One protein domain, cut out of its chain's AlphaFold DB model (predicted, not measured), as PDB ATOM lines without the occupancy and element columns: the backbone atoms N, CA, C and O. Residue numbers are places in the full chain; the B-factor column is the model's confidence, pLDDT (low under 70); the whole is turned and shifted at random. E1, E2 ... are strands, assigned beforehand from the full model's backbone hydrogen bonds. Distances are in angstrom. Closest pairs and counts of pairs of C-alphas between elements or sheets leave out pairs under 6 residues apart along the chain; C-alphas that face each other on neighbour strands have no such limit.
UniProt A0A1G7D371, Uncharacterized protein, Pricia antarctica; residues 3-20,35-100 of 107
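AT A GLANCE: This is residues 3 to 20 and 35 to 100 of the 107 residues of an uncharacterized protein of Pricia antarctica (UniProt A0A1G7D371). You are looking at a chain wound in stacked turns, a small solenoid whose walls are two parallel sheets face to face, E1 E3 E5 E7 on one side and E2 E4 E6 on the other. The strands E3, E5 and E7 each bend at a corner, and these corners stack one beside the next at residues 41, 68 and 90. The printed part has 84 residues with seven named strands, E1 to E7 in order along the chain, and no named helix; the class is all strand. The sheets run E1 E3 E5 E7 and E2 E4 E6. The whole is compact, with a radius of gyration of the C-alphas of 12.0 A and spans of 35 by 25 by 21 A.

HOW THE PARTS SIT: Start with E1, residues 3 to 8, an edge strand parallel to E3, residues 37 to 46; look for N 6 and O 43, 2.9 A apart. E3 is parallel to E5, residues 62 to 71, with N 39 and O 65 at 2.9 A. E5 is parallel to the other edge strand, E7, residues 83 to 93, with N 66 and O 87 at 2.8 A. This sheet is twisted; E3 bends by 82 degrees at residue 41, E5 by 95 degrees at 68 and E7 by 107 degrees at 90. In the other sheet, E2, residues 12 to 17, is parallel to E4, residues 48 to 55, with N 16 and O 53 at 2.8 A. E4 is parallel to E6, residues 74 to 81, with N 54 and O 79 at 3.0 A. E4 bends by 74 degrees at residue 51 and E6 by 54 degrees at 77. The two sheets form a sandwich, two sheets face to face, their facing parts 9.8 A centre to centre. The closest C-alphas of E6 and E7, those of Ala 77 and Ile 93, are 6.2 A apart. E1 and E6 are apart.

IN THESE COORDINATES: Find C-alpha 3 at (-27.792, 5.072, -45.626), where E1 begins. E3 runs 21.7 A from C-alpha 37 at (-17.046, 11.972, -38.138), and E5 runs 21.2 A. E6 covers 18.9 A, and E7 18.7 A to C-alpha 93 at (-20.565, -5.278, -34.080). Residues 92 to 93 of E7 pair briefly with 96 to 97, antiparallel.

THE WHOLE: The two C-alphas farthest apart, those of Gly 7 and Glu 59, are 35.8 A apart. Residues 21 to 34 are not printed, and C-alphas 20 and 35 are 17.1 A apart across this cut, which lies in the link from E2 to E3. Of the links printed whole, E4 to E5 is short and the others are tight. Mean pLDDT of the printed part is 94.6, and residue 20 is under 70.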
ATOM      1  N   ASN A   3     -26.876   5.919 -44.842       93.69
ATOM      2  CA  ASN A   3     -27.792   5.072 -45.626       93.69
ATOM      3  C   ASN A   3     -27.076   4.127 -46.603       93.69
ATOM      4  O   ASN A   3     -27.211   4.255 -47.819       93.69
ATOM      5  N   LEU A   4     -26.304   3.180 -46.067       92.94
ATOM      6  CA  LEU A   4     -25.480   2.282 -46.875       92.94
ATOM      7  C   LEU A   4     -25.684   0.811 -46.497       92.94
ATOM      8  O   LEU A   4     -25.722   0.453 -45.321       92.94
ATOM      9  N   ALA A   5     -25.737  -0.046 -47.514       93.50
ATOM     10  CA  ALA A   5     -25.635  -1.491 -47.364       93.50
ATOM     11  C   ALA A   5     -24.355  -1.976 -48.055       93.50
ATOM     12  O   ALA A   5     -24.189  -1.791 -49.260       93.50
ATOM     13  N   VAL A   6     -23.454  -2.598 -47.298       93.31
ATOM     14  CA  VAL A   6     -22.168  -3.096 -47.800       93.31
ATOM     15  C   VAL A   6     -22.135  -4.616 -47.713       93.31
ATOM     16  O   VAL A   6     -22.346  -5.206 -46.652       93.31
ATOM     17  N   GLY A   7     -21.856  -5.264 -48.846       93.50
ATOM     18  CA  GLY A   7     -21.687  -6.715 -48.902       93.50
ATOM     19  C   GLY A   7     -20.414  -7.161 -48.188       93.50
ATOM     20  O   GLY A   7     -20.477  -7.934 -47.237       93.50
ATOM     21  N   GLN A   8     -19.264  -6.653 -48.629       94.50
ATOM     22  CA  GLN A   8     -17.965  -7.047 -48.096       94.50
ATOM     23  C   GLN A   8     -16.937  -5.928 -48.239       94.50
ATOM     24  O   GLN A   8     -16.874  -5.268 -49.274       94.50
ATOM     25  N   VAL A   9     -16.097  -5.774 -47.218       92.94
ATOM     26  CA  VAL A   9     -14.843  -5.018 -47.292       92.94
ATOM     27  C   VAL A   9     -13.656  -5.937 -47.013       92.94
ATOM     28  O   VAL A   9     -13.808  -7.015 -46.441       92.94
ATOM     29  N   ARG A  10     -12.456  -5.501 -47.406       92.75
ATOM     30  CA  ARG A  10     -11.212  -6.232 -47.118       92.75
ATOM     31  C   ARG A  10     -10.567  -5.822 -45.795       92.75
ATOM     32  O   ARG A  10     -10.031  -6.674 -45.101       92.75
ATOM     33  N   GLU A  11     -10.567  -4.527 -45.485       92.81
ATOM     34  CA  GLU A  11      -9.763  -3.972 -44.388       92.81
ATOM     35  C   GLU A  11     -10.630  -3.346 -43.294       92.81
ATOM     36  O   GLU A  11     -10.693  -3.905 -42.206       92.81
ATOM     37  N   ALA A  12     -11.297  -2.219 -43.564       94.88
ATOM     38  CA  ALA A  12     -12.121  -1.553 -42.561       94.88
ATOM     39  C   ALA A  12     -13.337  -0.829 -43.148       94.88
ATOM     40  O   ALA A  12     -13.321  -0.443 -44.319       94.88
ATOM     41  N   ILE A  13     -14.371  -0.618 -42.325       94.12
ATOM     42  CA  ILE A  13     -15.591   0.122 -42.716       94.12
ATOM     43  C   ILE A  13     -15.365   1.621 -42.654       94.12
ATOM     44  O   ILE A  13     -15.697   2.347 -43.588       94.12
ATOM     45  N   LEU A  14     -14.762   2.071 -41.557       95.38
ATOM     46  CA  LEU A  14     -14.284   3.430 -41.397       95.38
ATOM     47  C   LEU A  14     -12.779   3.378 -41.156       95.38
ATOM     48  O   LEU A  14     -12.342   2.881 -40.122       95.38
ATOM     49  N   LYS A  15     -11.996   3.894 -42.108       94.50
ATOM     50  CA  LYS A  15     -10.546   4.046 -41.972       94.50
ATOM     51  C   LYS A  15     -10.171   5.523 -41.978       94.50
ATOM     52  O   LYS A  15     -10.400   6.212 -42.966       94.50
ATOM     53  N   ILE A  16      -9.568   5.981 -40.889       92.81
ATOM     54  CA  ILE A  16      -8.969   7.305 -40.738       92.81
ATOM     55  C   ILE A  16      -7.498   7.077 -40.405       92.81
ATOM     56  O   ILE A  16      -7.177   6.482 -39.384       92.81
ATOM     57  N   ASN A  17      -6.590   7.524 -41.267       90.56
ATOM     58  CA  ASN A  17      -5.160   7.446 -40.996       90.56
ATOM     59  C   ASN A  17      -4.497   8.753 -41.423       90.56
ATOM     60  O   ASN A  17      -4.358   9.001 -42.619       90.56
ATOM     61  N   LEU A  18      -4.097   9.569 -40.445       86.31
ATOM     62  CA  LEU A  18      -3.388  10.827 -40.699       86.31
ATOM     63  C   LEU A  18      -1.893  10.623 -40.979       86.31
ATOM     64  O   LEU A  18      -1.240  11.524 -41.495       86.31
ATOM     65  N   PHE A  19      -1.361   9.428 -40.710       79.81
ATOM     66  CA  PHE A  19       0.031   9.070 -40.966       79.81
ATOM     67  C   PHE A  19       0.155   8.508 -42.379       79.81
ATOM     68  O   PHE A  19       0.212   7.289 -42.587       79.81
ATOM     69  N   TYR A  20       0.139   9.402 -43.362       67.50
ATOM     70  CA  TYR A  20       0.524   9.049 -44.720       67.50
ATOM     71  C   TYR A  20       2.051   8.955 -44.793       67.50
ATOM     72  O   TYR A  20       2.749   9.777 -44.202       67.50
ATOM     73  N   ASN A  35     -12.116  15.571 -37.669       90.75
ATOM     74  CA  ASN A  35     -12.949  15.563 -36.476       90.75
ATOM     75  C   ASN A  35     -14.436  15.538 -36.867       90.75
ATOM     76  O   ASN A  35     -14.772  15.783 -38.026       90.75
ATOM     77  N   ASN A  36     -15.324  15.248 -35.913       92.25
ATOM     78  CA  ASN A  36     -16.780  15.214 -36.101       92.25
ATOM     79  C   ASN A  36     -17.214  14.255 -37.223       92.25
ATOM     80  O   ASN A  36     -17.920  14.624 -38.163       92.25
ATOM     81  N   ILE A  37     -16.763  13.003 -37.137       96.00
ATOM     82  CA  ILE A  37     -17.046  11.972 -38.138       96.00
ATOM     83  C   ILE A  37     -18.326  11.226 -37.782       96.00
ATOM     84  O   ILE A  37     -18.452  10.711 -36.679       96.00
ATOM     85  N   TYR A  38     -19.249  11.108 -38.739       97.19
ATOM     86  CA  TYR A  38     -20.537  10.435 -38.550       97.19
ATOM     87  C   TYR A  38     -20.728   9.298 -39.552       97.19
ATOM     88  O   TYR A  38     -20.573   9.494 -40.767       97.19
ATOM     89  N   LEU A  39     -21.117   8.127 -39.056       97.25
ATOM     90  CA  LEU A  39     -21.572   6.987 -39.846       97.25
ATOM     91  C   LEU A  39     -22.969   6.583 -39.367       97.25
ATOM     92  O   LEU A  39     -23.133   6.153 -38.228       97.25
ATOM     93  N   GLU A  40     -23.968   6.730 -40.235       98.19
ATOM     94  CA  GLU A  40     -25.369   6.589 -39.832       98.19
ATOM     95  C   GLU A  40     -26.164   5.656 -40.742       98.19
ATOM     96  O   GLU A  40     -26.050   5.729 -41.966       98.19
ATOM     97  N   ASN A  41     -27.023   4.813 -40.167       97.94
ATOM     98  CA  ASN A  41     -27.887   3.886 -40.908       97.94
ATOM     99  C   ASN A  41     -27.077   3.018 -41.892       97.94
ATOM    100  O   ASN A  41     -27.288   3.057 -43.109       97.94
ATOM    101  N   VAL A  42     -26.100   2.275 -41.369       97.75
ATOM    102  CA  VAL A  42     -25.196   1.444 -42.178       97.75
ATOM    103  C   VAL A  42     -25.276  -0.009 -41.753       97.75
ATOM    104  O   VAL A  42     -25.188  -0.329 -40.575       97.75
ATOM    105  N   THR A  43     -25.417  -0.907 -42.723       98.00
ATOM    106  CA  THR A  43     -25.349  -2.353 -42.491       98.00
ATOM    107  C   THR A  43     -24.235  -2.961 -43.326       98.00
ATOM    108  O   THR A  43     -24.187  -2.768 -44.541       98.00
ATOM    109  N   VAL A  44     -23.361  -3.733 -42.687       97.25
ATOM    110  CA  VAL A  44     -22.254  -4.438 -43.329       97.25
ATOM    111  C   VAL A  44     -22.324  -5.921 -43.007       97.25
ATOM    112  O   VAL A  44     -22.389  -6.294 -41.838       97.25
ATOM    113  N   LYS A  45     -22.278  -6.770 -44.039       96.62
ATOM    114  CA  LYS A  45     -22.323  -8.229 -43.856       96.62
ATOM    115  C   LYS A  45     -20.951  -8.840 -43.565       96.62
ATOM    116  O   LYS A  45     -20.877  -9.717 -42.718       96.62
ATOM    117  N   LYS A  46     -19.898  -8.382 -44.256       96.94
ATOM    118  CA  LYS A  46     -18.518  -8.861 -44.072       96.94
ATOM    119  C   LYS A  46     -17.552  -7.710 -43.818       96.94
ATOM    120  O   LYS A  46     -17.186  -6.989 -44.749       96.94
ATOM    121  N   GLY A  47     -17.204  -7.528 -42.548       92.75
ATOM    122  CA  GLY A  47     -16.506  -6.368 -42.005       92.75
ATOM    123  C   GLY A  47     -14.991  -6.343 -42.205       92.75
ATOM    124  O   GLY A  47     -14.385  -5.284 -42.055       92.75
ATOM    125  N   GLY A  48     -14.380  -7.466 -42.583       95.50
ATOM    126  CA  GLY A  48     -12.934  -7.547 -42.798       95.50
ATOM    127  C   GLY A  48     -12.161  -7.497 -41.480       95.50
ATOM    128  O   GLY A  48     -12.557  -8.131 -40.508       95.50
ATOM    129  N   GLN A  49     -11.064  -6.742 -41.432       97.06
ATOM    130  CA  GLN A  49     -10.165  -6.737 -40.273       97.06
ATOM    131  C   GLN A  49     -10.672  -5.842 -39.132       97.06
ATOM    132  O   GLN A  49     -10.590  -6.222 -37.967       97.06
ATOM    133  N   TYR A  50     -11.210  -4.657 -39.444       97.50
ATOM    134  CA  TYR A  50     -11.600  -3.669 -38.434       97.50
ATOM    135  C   TYR A  50     -12.958  -3.026 -38.718       97.50
ATOM    136  O   TYR A  50     -13.214  -2.539 -39.816       97.50
ATOM    137  N   GLY A  51     -13.819  -2.916 -37.704       96.44
ATOM    138  CA  GLY A  51     -15.046  -2.126 -37.831       96.44
ATOM    139  C   GLY A  51     -14.687  -0.652 -38.016       96.44
ATOM    140  O   GLY A  51     -15.054  -0.022 -39.009       96.44
ATOM    141  N   ILE A  52     -13.874  -0.137 -37.093       97.50
ATOM    142  CA  ILE A  52     -13.283   1.201 -37.151       97.50
ATOM    143  C   ILE A  52     -11.759   1.100 -37.021       97.50
ATOM    144  O   ILE A  52     -11.245   0.493 -36.090       97.50
ATOM    145  N   CYS A  53     -11.021   1.729 -37.925       95.88
ATOM    146  CA  CYS A  53      -9.576   1.908 -37.829       95.88
ATOM    147  C   CYS A  53      -9.287   3.408 -37.854       95.88
ATOM    148  O   CYS A  53      -9.520   4.056 -38.870       95.88
ATOM    149  N   ALA A  54      -8.835   3.978 -36.739       94.62
ATOM    150  CA  ALA A  54      -8.610   5.416 -36.634       94.62
ATOM    151  C   ALA A  54      -7.267   5.728 -35.968       94.62
ATOM    152  O   ALA A  54      -7.020   5.334 -34.832       94.62
ATOM    153  N   LYS A  55      -6.409   6.456 -36.685       92.06
ATOM    154  CA  LYS A  55      -5.078   6.873 -36.241       92.06
ATOM    155  C   LYS A  55      -4.912   8.382 -36.447       92.06
ATOM    156  O   LYS A  55      -4.761   8.835 -37.586       92.06
ATOM    157  N   GLY A  56      -4.975   9.135 -35.350       88.69
ATOM    158  CA  GLY A  56      -4.877  10.597 -35.305       88.69
ATOM    159  C   GLY A  56      -3.588  11.130 -34.675       88.69
ATOM    160  O   GLY A  56      -2.751  10.362 -34.194       88.69
ATOM    161  N   TYR A  57      -3.446  12.453 -34.646       86.62
ATOM    162  CA  TYR A  57      -2.402  13.137 -33.878       86.62
ATOM    163  C   TYR A  57      -2.894  13.418 -32.460       86.62
ATOM    164  O   TYR A  57      -4.071  13.708 -32.269       86.62
ATOM    165  N   GLU A  58      -2.005  13.346 -31.473       83.62
ATOM    166  CA  GLU A  58      -2.345  13.611 -30.068       83.62
ATOM    167  C   GLU A  58      -2.875  15.038 -29.864       83.62
ATOM    168  O   GLU A  58      -3.876  15.236 -29.187       83.62
ATOM    169  N   GLU A  59      -2.274  16.008 -30.556       84.12
ATOM    170  CA  GLU A  59      -2.641  17.431 -30.520       84.12
ATOM    171  C   GLU A  59      -3.963  17.757 -31.238       84.12
ATOM    172  O   GLU A  59      -4.476  18.868 -31.121       84.12
ATOM    173  N   LYS A  60      -4.494  16.822 -32.040       84.06
ATOM    174  CA  LYS A  60      -5.700  17.021 -32.858       84.06
ATOM    175  C   LYS A  60      -6.699  15.892 -32.615       84.06
ATOM    176  O   LYS A  60      -6.746  14.935 -33.396       84.06
ATOM    177  N   PRO A  61      -7.501  15.987 -31.542       84.44
ATOM    178  CA  PRO A  61      -8.392  14.912 -31.138       84.44
ATOM    179  C   PRO A  61      -9.461  14.603 -32.192       84.44
ATOM    180  O   PRO A  61     -10.145  15.491 -32.702       84.44
ATOM    181  N   ILE A  62      -9.665  13.311 -32.452       91.94
ATOM    182  CA  ILE A  62     -10.701  12.820 -33.368       91.94
ATOM    183  C   ILE A  62     -11.944  12.397 -32.573       91.94
ATOM    184  O   ILE A  62     -11.845  11.574 -31.660       91.94
ATOM    185  N   ASN A  63     -13.117  12.910 -32.953       94.50
ATOM    186  CA  ASN A  63     -14.421  12.461 -32.457       94.50
ATOM    187  C   ASN A  63     -15.199  11.734 -33.561       94.50
ATOM    188  O   ASN A  63     -15.344  12.242 -34.679       94.50
ATOM    189  N   ILE A  64     -15.708  10.543 -33.244       97.31
ATOM    190  CA  ILE A  64     -16.404   9.655 -34.180       97.31
ATOM    191  C   ILE A  64     -17.747   9.235 -33.575       97.31
ATOM    192  O   ILE A  64     -17.810   8.827 -32.422       97.31
ATOM    193  N   THR A  65     -18.817   9.282 -34.366       98.25
ATOM    194  CA  THR A  65     -20.160   8.826 -34.002       98.25
ATOM    195  C   THR A  65     -20.658   7.770 -34.980       98.25
ATOM    196  O   THR A  65     -20.683   7.989 -36.194       98.25
ATOM    197  N   LEU A  66     -21.099   6.632 -34.447       98.44
ATOM    198  CA  LEU A  66     -21.845   5.612 -35.176       98.44
ATOM    199  C   LEU A  66     -23.279   5.568 -34.649       98.44
ATOM    200  O   LEU A  66     -23.491   5.378 -33.452       98.44
ATOM    201  N   LYS A  67     -24.257   5.723 -35.545       98.56
ATOM    202  CA  LYS A  67     -25.686   5.703 -35.210       98.56
ATOM    203  C   LYS A  67     -26.443   4.726 -36.097       98.56
ATOM    204  O   LYS A  67     -26.405   4.851 -37.318       98.56
ATOM    205  N   ASN A  68     -27.177   3.786 -35.505       98.50
ATOM    206  CA  ASN A  68     -27.910   2.752 -36.248       98.50
ATOM    207  C   ASN A  68     -26.985   1.983 -37.211       98.50
ATOM    208  O   ASN A  68     -27.227   1.926 -38.421       98.50
ATOM    209  N   VAL A  69     -25.879   1.454 -36.685       98.56
ATOM    210  CA  VAL A  69     -24.878   0.735 -37.481       98.56
ATOM    211  C   VAL A  69     -24.823  -0.733 -37.071       98.56
ATOM    212  O   VAL A  69     -24.730  -1.049 -35.891       98.56
ATOM    213  N   THR A  70     -24.818  -1.634 -38.048       98.56
ATOM    214  CA  THR A  70     -24.611  -3.069 -37.825       98.56
ATOM    215  C   THR A  70     -23.452  -3.550 -38.683       98.56
ATOM    216  O   THR A  70     -23.496  -3.417 -39.905       98.56
ATOM    217  N   ILE A  71     -22.423  -4.126 -38.062       98.25
ATOM    218  CA  ILE A  71     -21.260  -4.699 -38.752       98.25
ATOM    219  C   ILE A  71     -21.124  -6.164 -38.344       98.25
ATOM    220  O   ILE A  71     -20.997  -6.473 -37.160       98.25
ATOM    221  N   SER A  72     -21.130  -7.062 -39.321       98.12
ATOM    222  CA  SER A  72     -20.956  -8.502 -39.124       98.12
ATOM    223  C   SER A  72     -19.629  -8.991 -39.700       98.12
ATOM    224  O   SER A  72     -19.066  -8.355 -40.591       98.12
ATOM    225  N   GLU A  73     -19.155 -10.135 -39.201       97.44
ATOM    226  CA  GLU A  73     -17.945 -10.829 -39.664       97.44
ATOM    227  C   GLU A  73     -16.730  -9.890 -39.756       97.44
ATOM    228  O   GLU A  73     -16.165  -9.674 -40.831       97.44
ATOM    229  N   VAL A  74     -16.371  -9.283 -38.620       97.56
ATOM    230  CA  VAL A  74     -15.160  -8.464 -38.486       97.56
ATOM    231  C   VAL A  74     -14.183  -9.061 -37.476       97.56
ATOM    232  O   VAL A  74     -14.619  -9.554 -36.437       97.56
ATOM    233  N   ASP A  75     -12.878  -8.999 -37.735       97.69
ATOM    234  CA  ASP A  75     -11.877  -9.586 -36.827       97.69
ATOM    235  C   ASP A  75     -11.762  -8.788 -35.518       97.69
ATOM    236  O   ASP A  75     -11.730  -9.357 -34.425       97.69
ATOM    237  N   SER A  76     -11.760  -7.455 -35.612       97.50
ATOM    238  CA  SER A  76     -11.766  -6.549 -34.464       97.50
ATOM    239  C   SER A  76     -12.816  -5.450 -34.616       97.50
ATOM    240  O   SER A  76     -12.998  -4.867 -35.685       97.50
ATOM    241  N   ALA A  77     -13.507  -5.115 -33.525       97.06
ATOM    242  CA  ALA A  77     -14.498  -4.045 -33.543       97.06
ATOM    243  C   ALA A  77     -13.864  -2.690 -33.878       97.06
ATOM    244  O   ALA A  77     -14.404  -1.936 -34.689       97.06
ATOM    245  N   TYR A  78     -12.699  -2.404 -33.296       97.12
ATOM    246  CA  TYR A  78     -11.954  -1.193 -33.588       97.12
ATOM    247  C   TYR A  78     -10.460  -1.308 -33.261       97.12
ATOM    248  O   TYR A  78     -10.039  -2.097 -32.419       97.12
ATOM    249  N   THR A  79      -9.662  -0.469 -33.914       96.00
ATOM    250  CA  THR A  79      -8.285  -0.138 -33.534       96.00
ATOM    251  C   THR A  79      -8.125   1.379 -33.569       96.00
ATOM    252  O   THR A  79      -8.505   2.023 -34.550       96.00
ATOM    253  N   LEU A  80      -7.656   1.961 -32.463       94.06
ATOM    254  CA  LEU A  80      -7.695   3.403 -32.230       94.06
ATOM    255  C   LEU A  80      -6.343   3.902 -31.721       94.06
ATOM    256  O   LEU A  80      -5.714   3.278 -30.870       94.06
ATOM    257  N   SER A  81      -5.912   5.055 -32.217       91.88
ATOM    258  CA  SER A  81      -4.789   5.821 -31.677       91.88
ATOM    259  C   SER A  81      -5.126   7.301 -31.773       91.88
ATOM    260  O   SER A  81      -5.483   7.773 -32.854       91.88
ATOM    261  N   ASN A  82      -5.019   8.023 -30.657       89.50
ATOM    262  CA  ASN A  82      -5.346   9.451 -30.560       89.50
ATOM    263  C   ASN A  82      -6.773   9.796 -31.016       89.50
ATOM    264  O   ASN A  82      -7.015  10.742 -31.766       89.50
ATOM    265  N   VAL A  83      -7.731   8.985 -30.565       92.94
ATOM    266  CA  VAL A  83      -9.166   9.217 -30.747       92.94
ATOM    267  C   VAL A  83      -9.739   9.624 -29.401       92.94
ATOM    268  O   VAL A  83      -9.662   8.862 -28.438       92.94
ATOM    269  N   LYS A  84     -10.315  10.824 -29.338       93.75
ATOM    270  CA  LYS A  84     -10.868  11.392 -28.107       93.75
ATOM    271  C   LYS A  84     -12.195  10.755 -27.741       93.75
ATOM    272  O   LYS A  84     -12.434  10.466 -26.573       93.75
ATOM    273  N   SER A  85     -13.060  10.523 -28.726       95.38
ATOM    274  CA  SER A  85     -14.328   9.844 -28.484       95.38
ATOM    275  C   SER A  85     -14.762   8.974 -29.656       95.38
ATOM    276  O   SER A  85     -14.602   9.326 -30.827       95.38
ATOM    277  N   LEU A  86     -15.343   7.829 -29.310       96.94
ATOM    278  CA  LEU A  86     -16.064   6.959 -30.225       96.94
ATOM    279  C   LEU A  86     -17.431   6.678 -29.600       96.94
ATOM    280  O   LEU A  86     -17.570   5.870 -28.682       96.94
ATOM    281  N   HIS A  87     -18.424   7.421 -30.077       98.12
ATOM    282  CA  HIS A  87     -19.795   7.375 -29.601       98.12
ATOM    283  C   HIS A  87     -20.615   6.372 -30.412       98.12
ATOM    284  O   HIS A  87     -20.661   6.439 -31.642       98.12
ATOM    285  N   PHE A  88     -21.306   5.473 -29.718       98.44
ATOM    286  CA  PHE A  88     -22.186   4.481 -30.318       98.44
ATOM    287  C   PHE A  88     -23.636   4.716 -29.893       98.44
ATOM    288  O   PHE A  88     -23.979   4.653 -28.716       98.44
ATOM    289  N   GLU A  89     -24.516   4.909 -30.871       98.44
ATOM    290  CA  GLU A  89     -25.965   4.934 -30.690       98.44
ATOM    291  C   GLU A  89     -26.566   3.782 -31.493       98.44
ATOM    292  O   GLU A  89     -26.372   3.696 -32.707       98.44
ATOM    293  N   ASN A  90     -27.273   2.865 -30.825       98.44
ATOM    294  CA  ASN A  90     -27.917   1.717 -31.478       98.44
ATOM    295  C   ASN A  90     -26.982   0.999 -32.481       98.44
ATOM    296  O   ASN A  90     -27.317   0.813 -33.651       98.44
ATOM    297  N   THR A  91     -25.758   0.692 -32.043       98.50
ATOM    298  CA  THR A  91     -24.719   0.117 -32.902       98.50
ATOM    299  C   THR A  91     -24.303  -1.263 -32.414       98.50
ATOM    300  O   THR A  91     -24.081  -1.469 -31.218       98.50
ATOM    301  N   TYR A  92     -24.191  -2.199 -33.356       98.56
ATOM    302  CA  TYR A  92     -23.863  -3.596 -33.115       98.56
ATOM    303  C   TYR A  92     -22.684  -4.031 -33.981       98.56
ATOM    304  O   TYR A  92     -22.681  -3.815 -35.194       98.56
ATOM    305  N   ILE A  93     -21.703  -4.691 -33.372       98.31
ATOM    306  CA  ILE A  93     -20.565  -5.278 -34.080       98.31
ATOM    307  C   ILE A  93     -20.444  -6.749 -33.683       98.31
ATOM    308  O   ILE A  93     -20.417  -7.077 -32.498       98.31
ATOM    309  N   ASN A  94     -20.417  -7.647 -34.671       98.12
ATOM    310  CA  ASN A  94     -20.466  -9.102 -34.481       98.12
ATOM    311  C   ASN A  94     -21.594  -9.543 -33.530       98.12
ATOM    312  O   ASN A  94     -21.400 -10.372 -32.643       98.12
ATOM    313  N   GLY A  95     -22.772  -8.930 -33.680       98.00
ATOM    314  CA  GLY A  95     -23.947  -9.200 -32.846       98.00
ATOM    315  C   GLY A  95     -23.878  -8.647 -31.416       98.00
ATOM    316  O   GLY A  95     -24.860  -8.754 -30.686       98.00
ATOM    317  N   LYS A  96     -22.768  -8.024 -31.003       98.12
ATOM    318  CA  LYS A  96     -22.621  -7.402 -29.682       98.12
ATOM    319  C   LYS A  96     -22.992  -5.927 -29.746       98.12
ATOM    320  O   LYS A  96     -22.568  -5.227 -30.662       98.12
ATOM    321  N   LYS A  97     -23.769  -5.456 -28.771       98.19
ATOM    322  CA  LYS A  97     -24.077  -4.031 -28.619       98.19
ATOM    323  C   LYS A  97     -22.824  -3.293 -28.151       98.19
ATOM    324  O   LYS A  97     -22.169  -3.750 -27.217       98.19
ATOM    325  N   MET A  98     -22.505  -2.182 -28.804       98.12
ATOM    326  CA  MET A  98     -21.317  -1.393 -28.487       98.12
ATOM    327  C   MET A  98     -21.599  -0.364 -27.393       98.12
ATOM    328  O   MET A  98     -22.692   0.202 -27.331       98.12
ATOM    329  N   GLU A  99     -20.587  -0.102 -26.570       97.44
ATOM    330  CA  GLU A  99     -20.588   0.948 -25.552       97.44
ATOM    331  C   GLU A  99     -19.623   2.060 -25.962       97.44
ATOM    332  O   GLU A  99     -18.542   1.795 -26.492       97.44
ATOM    333  N   SER A 100     -20.045   3.308 -25.755       97.00
ATOM    334  CA  SER A 100     -19.246   4.490 -26.081       97.00
ATOM    335  C   SER A 100     -17.974   4.541 -25.247       97.00
ATOM    336  O   SER A 100     -17.988   4.250 -24.053       97.00
TER     337      SER A 100